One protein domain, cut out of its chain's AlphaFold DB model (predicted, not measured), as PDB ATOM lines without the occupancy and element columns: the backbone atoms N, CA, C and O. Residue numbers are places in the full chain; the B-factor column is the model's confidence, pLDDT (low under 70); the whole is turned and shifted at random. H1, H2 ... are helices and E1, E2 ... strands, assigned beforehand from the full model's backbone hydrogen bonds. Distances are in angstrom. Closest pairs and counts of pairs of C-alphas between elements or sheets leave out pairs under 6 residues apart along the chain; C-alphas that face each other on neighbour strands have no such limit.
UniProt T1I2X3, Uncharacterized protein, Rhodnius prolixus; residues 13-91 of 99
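AT A GLANCE: This is residues 13 to 91 of the 99 residues of an uncharacterized protein of Rhodnius prolixus (UniProt T1I2X3). A long hairpin, E4 and E5, with short E3 beside E4, makes a three-stranded sheet through the middle. A small lobe of the hairpin E1 and E2 with the short helix H1 lies toward one end of the domain, and short E6 lies toward the other. The 79 printed residues hold E1, E2, H1, E3, E4, E5 and E6 in that order; the sheet runs E3 - E4 - E5, antiparallel. The class is mostly strand, with under half of the residues in named elements. The whole is compact, with a radius of gyration of the C-alphas of 12.5 A and spans of 35 by 31 by 20 A.

IN THESE COORDINATES: E1, residues 22 to 24, begins at C-alpha 22 (218.836, 184.609, 113.786). E2 is residues 29 to 32, H1 37 to 40 and E3 53 to 55. E4, residues 62 to 69, is 21.3 A long, and E5, residues 72 to 79, is 22.5 A. E6, residues 85 to 87, ends at C-alpha 87 (233.875, 201.411, 124.015).

HOW THE PARTS SIT: E3, E4 and E5 form a meander, each strand the antiparallel neighbour of the one before. N 65 and O 76 of E4 and E5 are 2.9 A apart, within hydrogen-bond range, as are N 64 and O 54 of E4 and E3, 2.9 A. In the hairpin of E1 and E2, N 22 and O 32 are 2.8 A apart. The closest C-alphas of E1 and H1, Ser 22 and Cys 39, are 6.2 A apart. H1 is not on the three-stranded sheet, and is too short for an O i to N i+4 pair. E6 pairs with no named strand; its closest C-alpha pair with E4, Phe 86 and Tyr 63, is 6.4 A.

THE WHOLE: The C-alphas farthest apart, Lys 71 and Gly 82, are 35.0 A apart. The printed part has no cut. The link from H1 to E3 is long, 12 residues. Mean pLDDT of the printed part is 73.6; residues 13 to 29, 31 to 45 and 70 to 71 are under 70.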
ATOM      1  N   GLU A  13     232.480 190.096 110.673       49.56
ATOM      2  CA  GLU A  13     231.045 190.052 110.431       49.56
ATOM      3  C   GLU A  13     230.540 188.719 110.988       49.56
ATOM      4  O   GLU A  13     230.913 187.643 110.515       49.56
ATOM      5  N   PHE A  14     229.773 188.783 112.075       57.09
ATOM      6  CA  PHE A  14     229.187 187.589 112.661       57.09
ATOM      7  C   PHE A  14     227.839 187.352 111.990       57.09
ATOM      8  O   PHE A  14     226.823 187.925 112.381       57.09
ATOM      9  N   ASN A  15     227.847 186.515 110.957       63.03
ATOM     10  CA  ASN A  15     226.640 186.041 110.306       63.03
ATOM     11  C   ASN A  15     226.352 184.609 110.774       63.03
ATOM     12  O   ASN A  15     227.262 183.777 110.834       63.03
ATOM     13  N   CYS A  16     225.094 184.304 111.104       67.56
ATOM     14  CA  CYS A  16     224.709 182.945 111.480       67.56
ATOM     15  C   CYS A  16     224.856 181.936 110.332       67.56
ATOM     16  O   CYS A  16     224.858 180.736 110.598       67.56
ATOM     17  N   GLY A  17     225.069 182.405 109.098       65.44
ATOM     18  CA  GLY A  17     225.183 181.601 107.889       65.44
ATOM     19  C   GLY A  17     223.820 181.388 107.238       65.44
ATOM     20  O   GLY A  17     222.784 181.394 107.913       65.44
ATOM     21  N   ASP A  18     223.819 181.182 105.922       61.97
ATOM     22  CA  ASP A  18     222.586 181.017 105.153       61.97
ATOM     23  C   ASP A  18     221.732 179.864 105.700       61.97
ATOM     24  O   ASP A  18     222.206 178.747 105.923       61.97
ATOM     25  N   GLY A  19     220.454 180.154 105.958       61.00
ATOM     26  CA  GLY A  19     219.476 179.176 106.443       61.00
ATOM     27  C   GLY A  19     219.593 178.785 107.922       61.00
ATOM     28  O   GLY A  19     218.802 177.968 108.386       61.00
ATOM     29  N   ARG A  20     220.526 179.364 108.690       62.81
ATOM     30  CA  ARG A  20     220.724 179.044 110.121       62.81
ATOM     31  C   ARG A  20     219.948 179.947 111.085       62.81
ATOM     32  O   ARG A  20     220.131 179.834 112.293       62.81
ATOM     33  N   GLY A  21     219.065 180.806 110.579       68.56
ATOM     34  CA  GLY A  21     218.202 181.653 111.407       68.56
ATOM     35  C   GLY A  21     218.922 182.842 112.053       68.56
ATOM     36  O   GLY A  21     220.019 183.217 111.646       68.56
ATOM     37  N   SER A  22     218.291 183.465 113.049       67.81
ATOM     38  CA  SER A  22     218.836 184.609 113.786       67.81
ATOM     39  C   SER A  22     219.761 184.184 114.931       67.81
ATOM     40  O   SER A  22     219.651 183.079 115.472       67.81
ATOM     41  N   TYR A  23     220.654 185.095 115.321       68.88
ATOM     42  CA  TYR A  23     221.500 184.963 116.506       68.88
ATOM     43  C   TYR A  23     220.715 185.291 117.780       68.88
ATOM     44  O   TYR A  23     220.096 186.352 117.864       68.88
ATOM     45  N   ASP A  24     220.786 184.419 118.784       66.31
ATOM     46  CA  ASP A  24     220.333 184.707 120.144       66.31
ATOM     47  C   ASP A  24     221.536 185.108 121.008       66.31
ATOM     48  O   ASP A  24     222.437 184.312 121.273       66.31
ATOM     49  N   ALA A  25     221.551 186.358 121.467       57.78
ATOM     50  CA  ALA A  25     222.620 186.883 122.313       57.78
ATOM     51  C   ALA A  25     222.510 186.483 123.793       57.78
ATOM     52  O   ALA A  25     223.414 186.797 124.568       57.78
ATOM     53  N   THR A  26     221.409 185.854 124.206       58.56
ATOM     54  CA  THR A  26     221.220 185.314 125.560       58.56
ATOM     55  C   THR A  26     221.955 183.988 125.698       58.56
ATOM     56  O   THR A  26     222.645 183.750 126.686       58.56
ATOM     57  N   THR A  27     221.828 183.132 124.686       63.31
ATOM     58  CA  THR A  27     222.442 181.799 124.641       63.31
ATOM     59  C   THR A  27     223.748 181.773 123.851       63.31
ATOM     60  O   THR A  27     224.530 180.833 123.981       63.31
ATOM     61  N   GLY A  28     223.997 182.788 123.022       63.97
ATOM     62  CA  GLY A  28     225.150 182.861 122.135       63.97
ATOM     63  C   GLY A  28     225.075 181.899 120.945       63.97
ATOM     64  O   GLY A  28     226.123 181.521 120.420       63.97
ATOM     65  N   SER A  29     223.875 181.484 120.527       67.50
ATOM     66  CA  SER A  29     223.668 180.455 119.499       67.50
ATOM     67  C   SER A  29     222.899 180.954 118.269       67.50
ATOM     68  O   SER A  29     222.083 181.869 118.338       67.50
ATOM     69  N   CYS A  30     223.173 180.325 117.124       70.69
ATOM     70  CA  CYS A  30     222.432 180.490 115.871       70.69
ATOM     71  C   CYS A  30     221.425 179.346 115.717       70.69
ATOM     72  O   CYS A  30     221.746 178.207 116.062       70.69
ATOM     73  N   GLY A  31     220.232 179.630 115.194       65.12
ATOM     74  CA  GLY A  31     219.211 178.601 114.945       65.12
ATOM     75  C   GLY A  31     217.769 179.071 115.095       65.12
ATOM     76  O   GLY A  31     216.853 178.287 114.848       65.12
ATOM     77  N   PHE A  32     217.537 180.318 115.514       62.66
ATOM     78  CA  PHE A  32     216.182 180.795 115.764       62.66
ATOM     79  C   PHE A  32     215.466 181.177 114.465       62.66
ATOM     80  O   PHE A  32     216.051 181.863 113.625       62.66
ATOM     81  N   PRO A  33     214.194 180.777 114.281       63.44
ATOM     82  CA  PRO A  33     213.411 181.209 113.133       63.44
ATOM     83  C   PRO A  33     213.380 182.740 113.041       63.44
ATOM     84  O   PRO A  33     213.158 183.418 114.045       63.44
ATOM     85  N   LEU A  34     213.557 183.288 111.836       61.88
ATOM     86  CA  LEU A  34     213.568 184.743 111.595       61.88
ATOM     87  C   LEU A  34     212.223 185.423 111.920       61.88
ATOM     88  O   LEU A  34     212.156 186.635 112.088       61.88
ATOM     89  N   ASN A  35     211.148 184.643 112.022       63.16
ATOM     90  CA  ASN A  35     209.813 185.078 112.432       63.16
ATOM     91  C   ASN A  35     209.520 184.834 113.926       63.16
ATOM     92  O   ASN A  35     208.385 185.023 114.359       63.16
ATOM     93  N   SER A  36     210.498 184.370 114.708       59.12
ATOM     94  CA  SER A  36     210.319 184.141 116.143       59.12
ATOM     95  C   SER A  36     210.363 185.448 116.931       59.12
ATOM     96  O   SER A  36     211.025 186.410 116.533       59.12
ATOM     97  N   THR A  37     209.720 185.460 118.102       56.75
ATOM     98  CA  THR A  37     209.760 186.593 119.038       56.75
ATOM     99  C   THR A  37     211.189 186.964 119.428       56.75
ATOM    100  O   THR A  37     211.500 188.142 119.545       56.75
ATOM    101  N   ALA A  38     212.096 185.984 119.506       52.03
ATOM    102  CA  ALA A  38     213.524 186.209 119.737       52.03
ATOM    103  C   ALA A  38     214.194 187.059 118.637       52.03
ATOM    104  O   ALA A  38     215.132 187.800 118.921       52.03
ATOM    105  N   CYS A  39     213.700 186.998 117.396       54.28
ATOM    106  CA  CYS A  39     214.159 187.848 116.297       54.28
ATOM    107  C   CYS A  39     213.458 189.222 116.288       54.28
ATOM    108  O   CYS A  39     214.073 190.223 115.925       54.28
ATOM    109  N   THR A  40     212.183 189.305 116.693       54.62
ATOM    110  CA  THR A  40     211.376 190.542 116.600       54.62
ATOM    111  C   THR A  40     211.429 191.446 117.836       54.62
ATOM    112  O   THR A  40     211.262 192.663 117.708       54.62
ATOM    113  N   GLU A  41     211.655 190.868 119.016       55.00
ATOM    114  CA  GLU A  41     211.846 191.542 120.315       55.00
ATOM    115  C   GLU A  41     213.329 191.623 120.706       55.00
ATOM    116  O   GLU A  41     213.652 191.978 121.836       55.00
ATOM    117  N   GLY A  42     214.208 191.248 119.771       56.06
ATOM    118  CA  GLY A  42     215.521 190.680 120.032       56.06
ATOM    119  C   GLY A  42     216.464 191.449 120.963       56.06
ATOM    120  O   GLY A  42     216.310 192.642 121.231       56.06
ATOM    121  N   PRO A  43     217.525 190.768 121.431       60.91
ATOM    122  CA  PRO A  43     218.492 191.331 122.372       60.91
ATOM    123  C   PRO A  43     219.285 192.525 121.806       60.91
ATOM    124  O   PRO A  43     219.892 193.274 122.576       60.91
ATOM    125  N   VAL A  44     219.276 192.712 120.480       61.28
ATOM    126  CA  VAL A  44     219.838 193.877 119.788       61.28
ATOM    127  C   VAL A  44     218.732 194.927 119.613       61.28
ATOM    128  O   VAL A  44     217.743 194.652 118.932       61.28
ATOM    129  N   PRO A  45     218.869 196.134 120.190       67.94
ATOM    130  CA  PRO A  45     217.871 197.191 120.055       67.94
ATOM    131  C   PRO A  45     217.589 197.539 118.590       67.94
ATOM    132  O   PRO A  45     218.511 197.579 117.771       67.94
ATOM    133  N   ARG A  46     216.330 197.868 118.267       72.62
ATOM    134  CA  ARG A  46     215.990 198.400 116.940       72.62
ATOM    135  C   ARG A  46     216.775 199.682 116.666       72.62
ATOM    136  O   ARG A  46     216.869 200.559 117.525       72.62
ATOM    137  N   CYS A  47     217.301 199.782 115.452       79.81
ATOM    138  CA  CYS A  47     217.948 200.988 114.967       79.81
ATOM    139  C   CYS A  47     216.926 202.113 114.812       79.81
ATOM    140  O   CYS A  47     215.888 201.922 114.183       79.81
ATOM    141  N   VAL A  48     217.228 203.273 115.394       80.94
ATOM    142  CA  VAL A  48     216.406 204.486 115.267       80.94
ATOM    143  C   VAL A  48     216.989 205.408 114.202       80.94
ATOM    144  O   VAL A  48     216.246 206.046 113.463       80.94
ATOM    145  N   THR A  49     218.320 205.464 114.104       83.56
ATOM    146  CA  THR A  49     219.035 206.315 113.148       83.56
ATOM    147  C   THR A  49     220.213 205.579 112.517       83.56
ATOM    148  O   THR A  49     220.882 204.777 113.179       83.56
ATOM    149  N   SER A  50     220.521 205.896 111.260       83.81
ATOM    150  CA  SER A  50     221.736 205.437 110.580       83.81
ATOM    151  C   SER A  50     222.985 205.839 111.379       83.81
ATOM    152  O   SER A  50     223.026 206.900 112.002       83.81
ATOM    153  N   LEU A  51     223.991 204.962 111.403       85.44
ATOM    154  CA  LEU A  51     225.231 205.071 112.184       85.44
ATOM    155  C   LEU A  51     225.058 205.089 113.710       85.44
ATOM    156  O   LEU A  51     226.023 205.348 114.428       85.44
ATOM    157  N   GLN A  52     223.871 204.783 114.240       88.62
ATOM    158  CA  GLN A  52     223.716 204.534 115.670       88.62
ATOM    159  C   GLN A  52     224.597 203.347 116.082       88.62
ATOM    160  O   GLN A  52     224.525 202.272 115.490       88.62
ATOM    161  N   ILE A  53     225.406 203.544 117.123       89.25
ATOM    162  CA  ILE A  53     226.312 202.526 117.656       89.25
ATOM    163  C   ILE A  53     225.858 202.143 119.058       89.25
ATOM    164  O   ILE A  53     225.538 203.007 119.878       89.25
ATOM    165  N   GLY A  54     225.878 200.851 119.360       87.50
ATOM    166  CA  GLY A  54     225.622 200.364 120.706       87.50
ATOM    167  C   GLY A  54     226.322 199.048 120.993       87.50
ATOM    168  O   GLY A  54     226.935 198.440 120.121       87.50
ATOM    169  N   VAL A  55     226.238 198.625 122.249       85.38
ATOM    170  CA  VAL A  55     226.752 197.333 122.717       85.38
ATOM    171  C   VAL A  55     225.598 196.449 123.145       85.38
ATOM    172  O   VAL A  55     224.579 196.941 123.640       85.38
ATOM    173  N   LEU A  56     225.762 195.142 122.972       80.44
ATOM    174  CA  LEU A  56     224.826 194.183 123.532       80.44
ATOM    175  C   LEU A  56     224.924 194.196 125.059       80.44
ATOM    176  O   LEU A  56     226.010 194.156 125.633       80.44
ATOM    177  N   LYS A  57     223.769 194.245 125.732       75.25
ATOM    178  CA  LYS A  57     223.714 194.222 127.204       75.25
ATOM    179  C   LYS A  57     224.177 192.881 127.778       75.25
ATOM    180  O   LYS A  57     224.727 192.867 128.873       75.25
ATOM    181  N   SER A  58     223.937 191.782 127.061       72.56
ATOM    182  CA  SER A  58     224.333 190.433 127.478       72.56
ATOM    183  C   SER A  58     225.826 190.163 127.280       72.56
ATOM    184  O   SER A  58     226.427 189.470 128.097       72.56
ATOM    185  N   ASP A  59     226.436 190.735 126.238       77.56
ATOM    186  CA  ASP A  59     227.857 190.572 125.924       77.56
ATOM    187  C   ASP A  59     228.459 191.900 125.415       77.56
ATOM    188  O   ASP A  59     228.316 192.234 124.235       77.56
ATOM    189  N   PRO A  60     229.187 192.654 126.263       84.44
ATOM    190  CA  PRO A  60     229.813 193.918 125.870       84.44
ATOM    191  C   PRO A  60     231.020 193.748 124.927       84.44
ATOM    192  O   PRO A  60     231.616 194.743 124.505       84.44
ATOM    193  N   SER A  61     231.418 192.511 124.597       81.19
ATOM    194  CA  SER A  61     232.358 192.240 123.504       81.19
ATOM    195  C   SER A  61     231.699 192.325 122.127       81.19
ATOM    196  O   SER A  61     232.410 192.441 121.129       81.19
ATOM    197  N   ILE A  62     230.365 192.317 122.057       82.19
ATOM    198  CA  ILE A  62     229.603 192.430 120.815       82.19
ATOM    199  C   ILE A  62     228.964 193.819 120.738       82.19
ATOM    200  O   ILE A  62     228.292 194.285 121.663       82.19
ATOM    201  N   TYR A  63     229.171 194.488 119.611       85.62
ATOM    202  CA  TYR A  63     228.622 195.805 119.317       85.62
ATOM    203  C   TYR A  63     227.880 195.793 117.991       85.62
ATOM    204  O   TYR A  63     228.093 194.915 117.156       85.62
ATOM    205  N   TYR A  64     226.995 196.764 117.808       85.88
ATOM    206  CA  TYR A  64     226.258 196.946 116.570       85.88
ATOM    207  C   TYR A  64     226.463 198.346 116.007       85.88
ATOM    208  O   TYR A  64     226.600 199.312 116.760       85.88
ATOM    209  N   ILE A  65     226.456 198.436 114.681       88.06
ATOM    210  CA  ILE A  65     226.373 199.689 113.935       88.06
ATOM    211  C   ILE A  65     225.120 199.606 113.075       88.06
ATOM    212  O   ILE A  65     224.937 198.658 112.320       88.06
ATOM    213  N   CYS A  66     224.243 200.589 113.205       87.19
ATOM    214  CA  CYS A  66     223.056 200.683 112.375       87.19
ATOM    215  C   CYS A  66     223.434 201.157 110.975       87.19
ATOM    216  O   CYS A  66     223.950 202.263 110.808       87.19
ATOM    217  N   THR A  67     223.168 200.332 109.972       83.38
ATOM    218  CA  THR A  67     223.384 200.657 108.563       83.38
ATOM    219  C   THR A  67     222.052 200.717 107.835       83.38
ATOM    220  O   THR A  67     221.070 200.101 108.248       83.38
ATOM    221  N   GLU A  68     222.019 201.490 106.759       83.69
ATOM    222  CA  GLU A  68     220.843 201.661 105.919       83.69
ATOM    223  C   GLU A  68     221.093 200.945 104.595       83.69
ATOM    224  O   GLU A  68     222.112 201.197 103.951       83.69
ATOM    225  N   ASP A  69     220.195 200.035 104.228       76.56
ATOM    226  CA  ASP A  69     220.261 199.286 102.977       76.56
ATOM    227  C   ASP A  69     218.913 199.325 102.254       76.56
ATOM    228  O   ASP A  69     217.898 198.914 102.825       76.56
ATOM    229  N   GLU A  70     218.941 199.884 101.038       62.06
ATOM    230  CA  GLU A  70     217.912 200.107  99.996       62.06
ATOM    231  C   GLU A  70     216.495 200.587 100.390       62.06
ATOM    232  O   GLU A  70     215.775 201.073  99.516       62.06
ATOM    233  N   LYS A  71     216.087 200.479 101.660       69.19
ATOM    234  CA  LYS A  71     214.814 200.905 102.290       69.19
ATOM    235  C   LYS A  71     214.713 200.562 103.786       69.19
ATOM    236  O   LYS A  71     213.697 200.878 104.404       69.19
ATOM    237  N   THR A  72     215.697 199.876 104.369       70.88
ATOM    238  CA  THR A  72     215.634 199.380 105.750       70.88
ATOM    239  C   THR A  72     216.860 199.803 106.549       70.88
ATOM    240  O   THR A  72     217.984 199.739 106.059       70.88
ATOM    241  N   THR A  73     216.649 200.235 107.794       75.62
ATOM    242  CA  THR A  73     217.731 200.499 108.752       75.62
ATOM    243  C   THR A  73     217.838 199.315 109.707       75.62
ATOM    244  O   THR A  73     216.905 199.038 110.463       75.62
ATOM    245  N   GLY A  74     218.971 198.617 109.678       79.38
ATOM    246  CA  GLY A  74     219.203 197.404 110.459       79.38
ATOM    247  C   GLY A  74     220.543 197.433 111.198       79.38
ATOM    248  O   GLY A  74     221.481 198.090 110.746       79.38
ATOM    249  N   PRO A  75     220.661 196.752 112.351       80.62
ATOM    250  CA  PRO A  75     221.929 196.645 113.058       80.62
ATOM    251  C   PRO A  75     222.829 195.599 112.390       80.62
ATOM    252  O   PRO A  75     222.452 194.436 112.271       80.62
ATOM    253  N   GLN A  76     224.049 195.986 112.030       80.25
ATOM    254  CA  GLN A  76     225.131 195.057 111.711       80.25
ATOM    255  C   GLN A  76     225.952 194.772 112.967       80.25
ATOM    256  O   GLN A  76     226.377 195.704 113.652       80.25
ATOM    257  N   LEU A  77     226.155 193.492 113.279       80.69
ATOM    258  CA  LEU A  77     226.851 193.044 114.484       80.69
ATOM    259  C   LEU A  77     228.329 192.762 114.226       80.69
ATOM    260  O   LEU A  77     228.711 192.132 113.241       80.69
ATOM    261  N   TYR A  78     229.145 193.145 115.200       82.31
ATOM    262  CA  TYR A  78     230.584 192.952 115.202       82.31
ATOM    263  C   TYR A  78     231.049 192.484 116.576       82.31
ATOM    264  O   TYR A  78     230.499 192.876 117.607       82.31
ATOM    265  N   LYS A  79     232.114 191.681 116.605       83.00
ATOM    266  CA  LYS A  79     232.706 191.177 117.848       83.00
ATOM    267  C   LYS A  79     234.137 191.660 118.037       83.00
ATOM    268  O   LYS A  79     234.976 191.553 117.144       83.00
ATOM    269  N   CYS A  80     234.436 192.148 119.233       82.69
ATOM    270  CA  CYS A  80     235.788 192.460 119.662       82.69
ATOM    271  C   CYS A  80     236.599 191.178 119.891       82.69
ATOM    272  O   CYS A  80     236.220 190.297 120.662       82.69
ATOM    273  N   GLY A  81     237.761 191.087 119.243       82.88
ATOM    274  CA  GLY A  81     238.695 189.977 119.432       82.88
ATOM    275  C   GLY A  81     239.464 190.047 120.757       82.88
ATOM    276  O   GLY A  81     239.687 191.124 121.315       82.88
ATOM    277  N   GLY A  82     239.926 188.889 121.239       82.19
ATOM    278  CA  GLY A  82     240.865 188.796 122.366       82.19
ATOM    279  C   GLY A  82     240.273 189.151 123.732       82.19
ATOM    280  O   GLY A  82     240.977 189.724 124.560       82.19
ATOM    281  N   GLY A  83     238.984 188.863 123.954       80.44
ATOM    282  CA  GLY A  83     238.312 189.110 125.236       80.44
ATOM    283  C   GLY A  83     238.172 190.592 125.594       80.44
ATOM    284  O   GLY A  83     238.068 190.917 126.773       80.44
ATOM    285  N   LYS A  84     238.227 191.477 124.592       84.75
ATOM    286  CA  LYS A  84     238.062 192.933 124.711       84.75
ATOM    287  C   LYS A  84     236.582 193.320 124.678       84.75
ATOM    288  O   LYS A  84     235.769 192.602 124.104       84.75
ATOM    289  N   THR A  85     236.258 194.489 125.216       89.25
ATOM    290  CA  THR A  85     234.914 195.087 125.161       89.25
ATOM    291  C   THR A  85     234.896 196.299 124.243       89.25
ATOM    292  O   THR A  85     235.906 196.997 124.128       89.25
ATOM    293  N   PHE A  86     233.760 196.590 123.618       89.38
ATOM    294  CA  PHE A  86     233.634 197.773 122.771       89.38
ATOM    295  C   PHE A  86     233.322 199.029 123.601       89.38
ATOM    296  O   PHE A  86     232.386 199.044 124.397       89.38
ATOM    297  N   ASP A  87     234.108 200.092 123.417       90.06
ATOM    298  CA  ASP A  87     233.875 201.411 124.015       90.06
ATOM    299  C   ASP A  87     233.229 202.329 122.968       90.06
ATOM    300  O   ASP A  87     233.876 202.736 122.001       90.06
ATOM    301  N   THR A  88     231.954 202.674 123.168       87.56
ATOM    302  CA  THR A  88     231.186 203.515 122.237       87.56
ATOM    303  C   THR A  88     231.693 204.953 122.160       87.56
ATOM    304  O   THR A  88     231.521 205.592 121.128       87.56
ATOM    305  N   LYS A  89     232.359 205.471 123.203       89.12
ATOM    306  CA  LYS A  89     232.924 206.833 123.198       89.12
ATOM    307  C   LYS A  89     234.217 206.898 122.399       89.12
ATOM    308  O   LYS A  89     234.514 207.917 121.786       89.12
ATOM    309  N   LYS A  90     234.998 205.819 122.433       88.88
ATOM    310  CA  LYS A  90     236.265 205.702 121.696       88.88
ATOM    311  C   LYS A  90     236.113 205.036 120.336       88.88
ATOM    312  O   LYS A  90     237.108 204.931 119.624       88.88
ATOM    313  N   VAL A  91     234.921 204.524 120.032       88.38
ATOM    314  CA  VAL A  91     234.602 203.759 118.820       88.38
ATOM    315  C   VAL A  91     235.656 202.667 118.573       88.38
ATOM    316  O   VAL A  91     236.212 202.533 117.487       88.38
TER     317      VAL A  91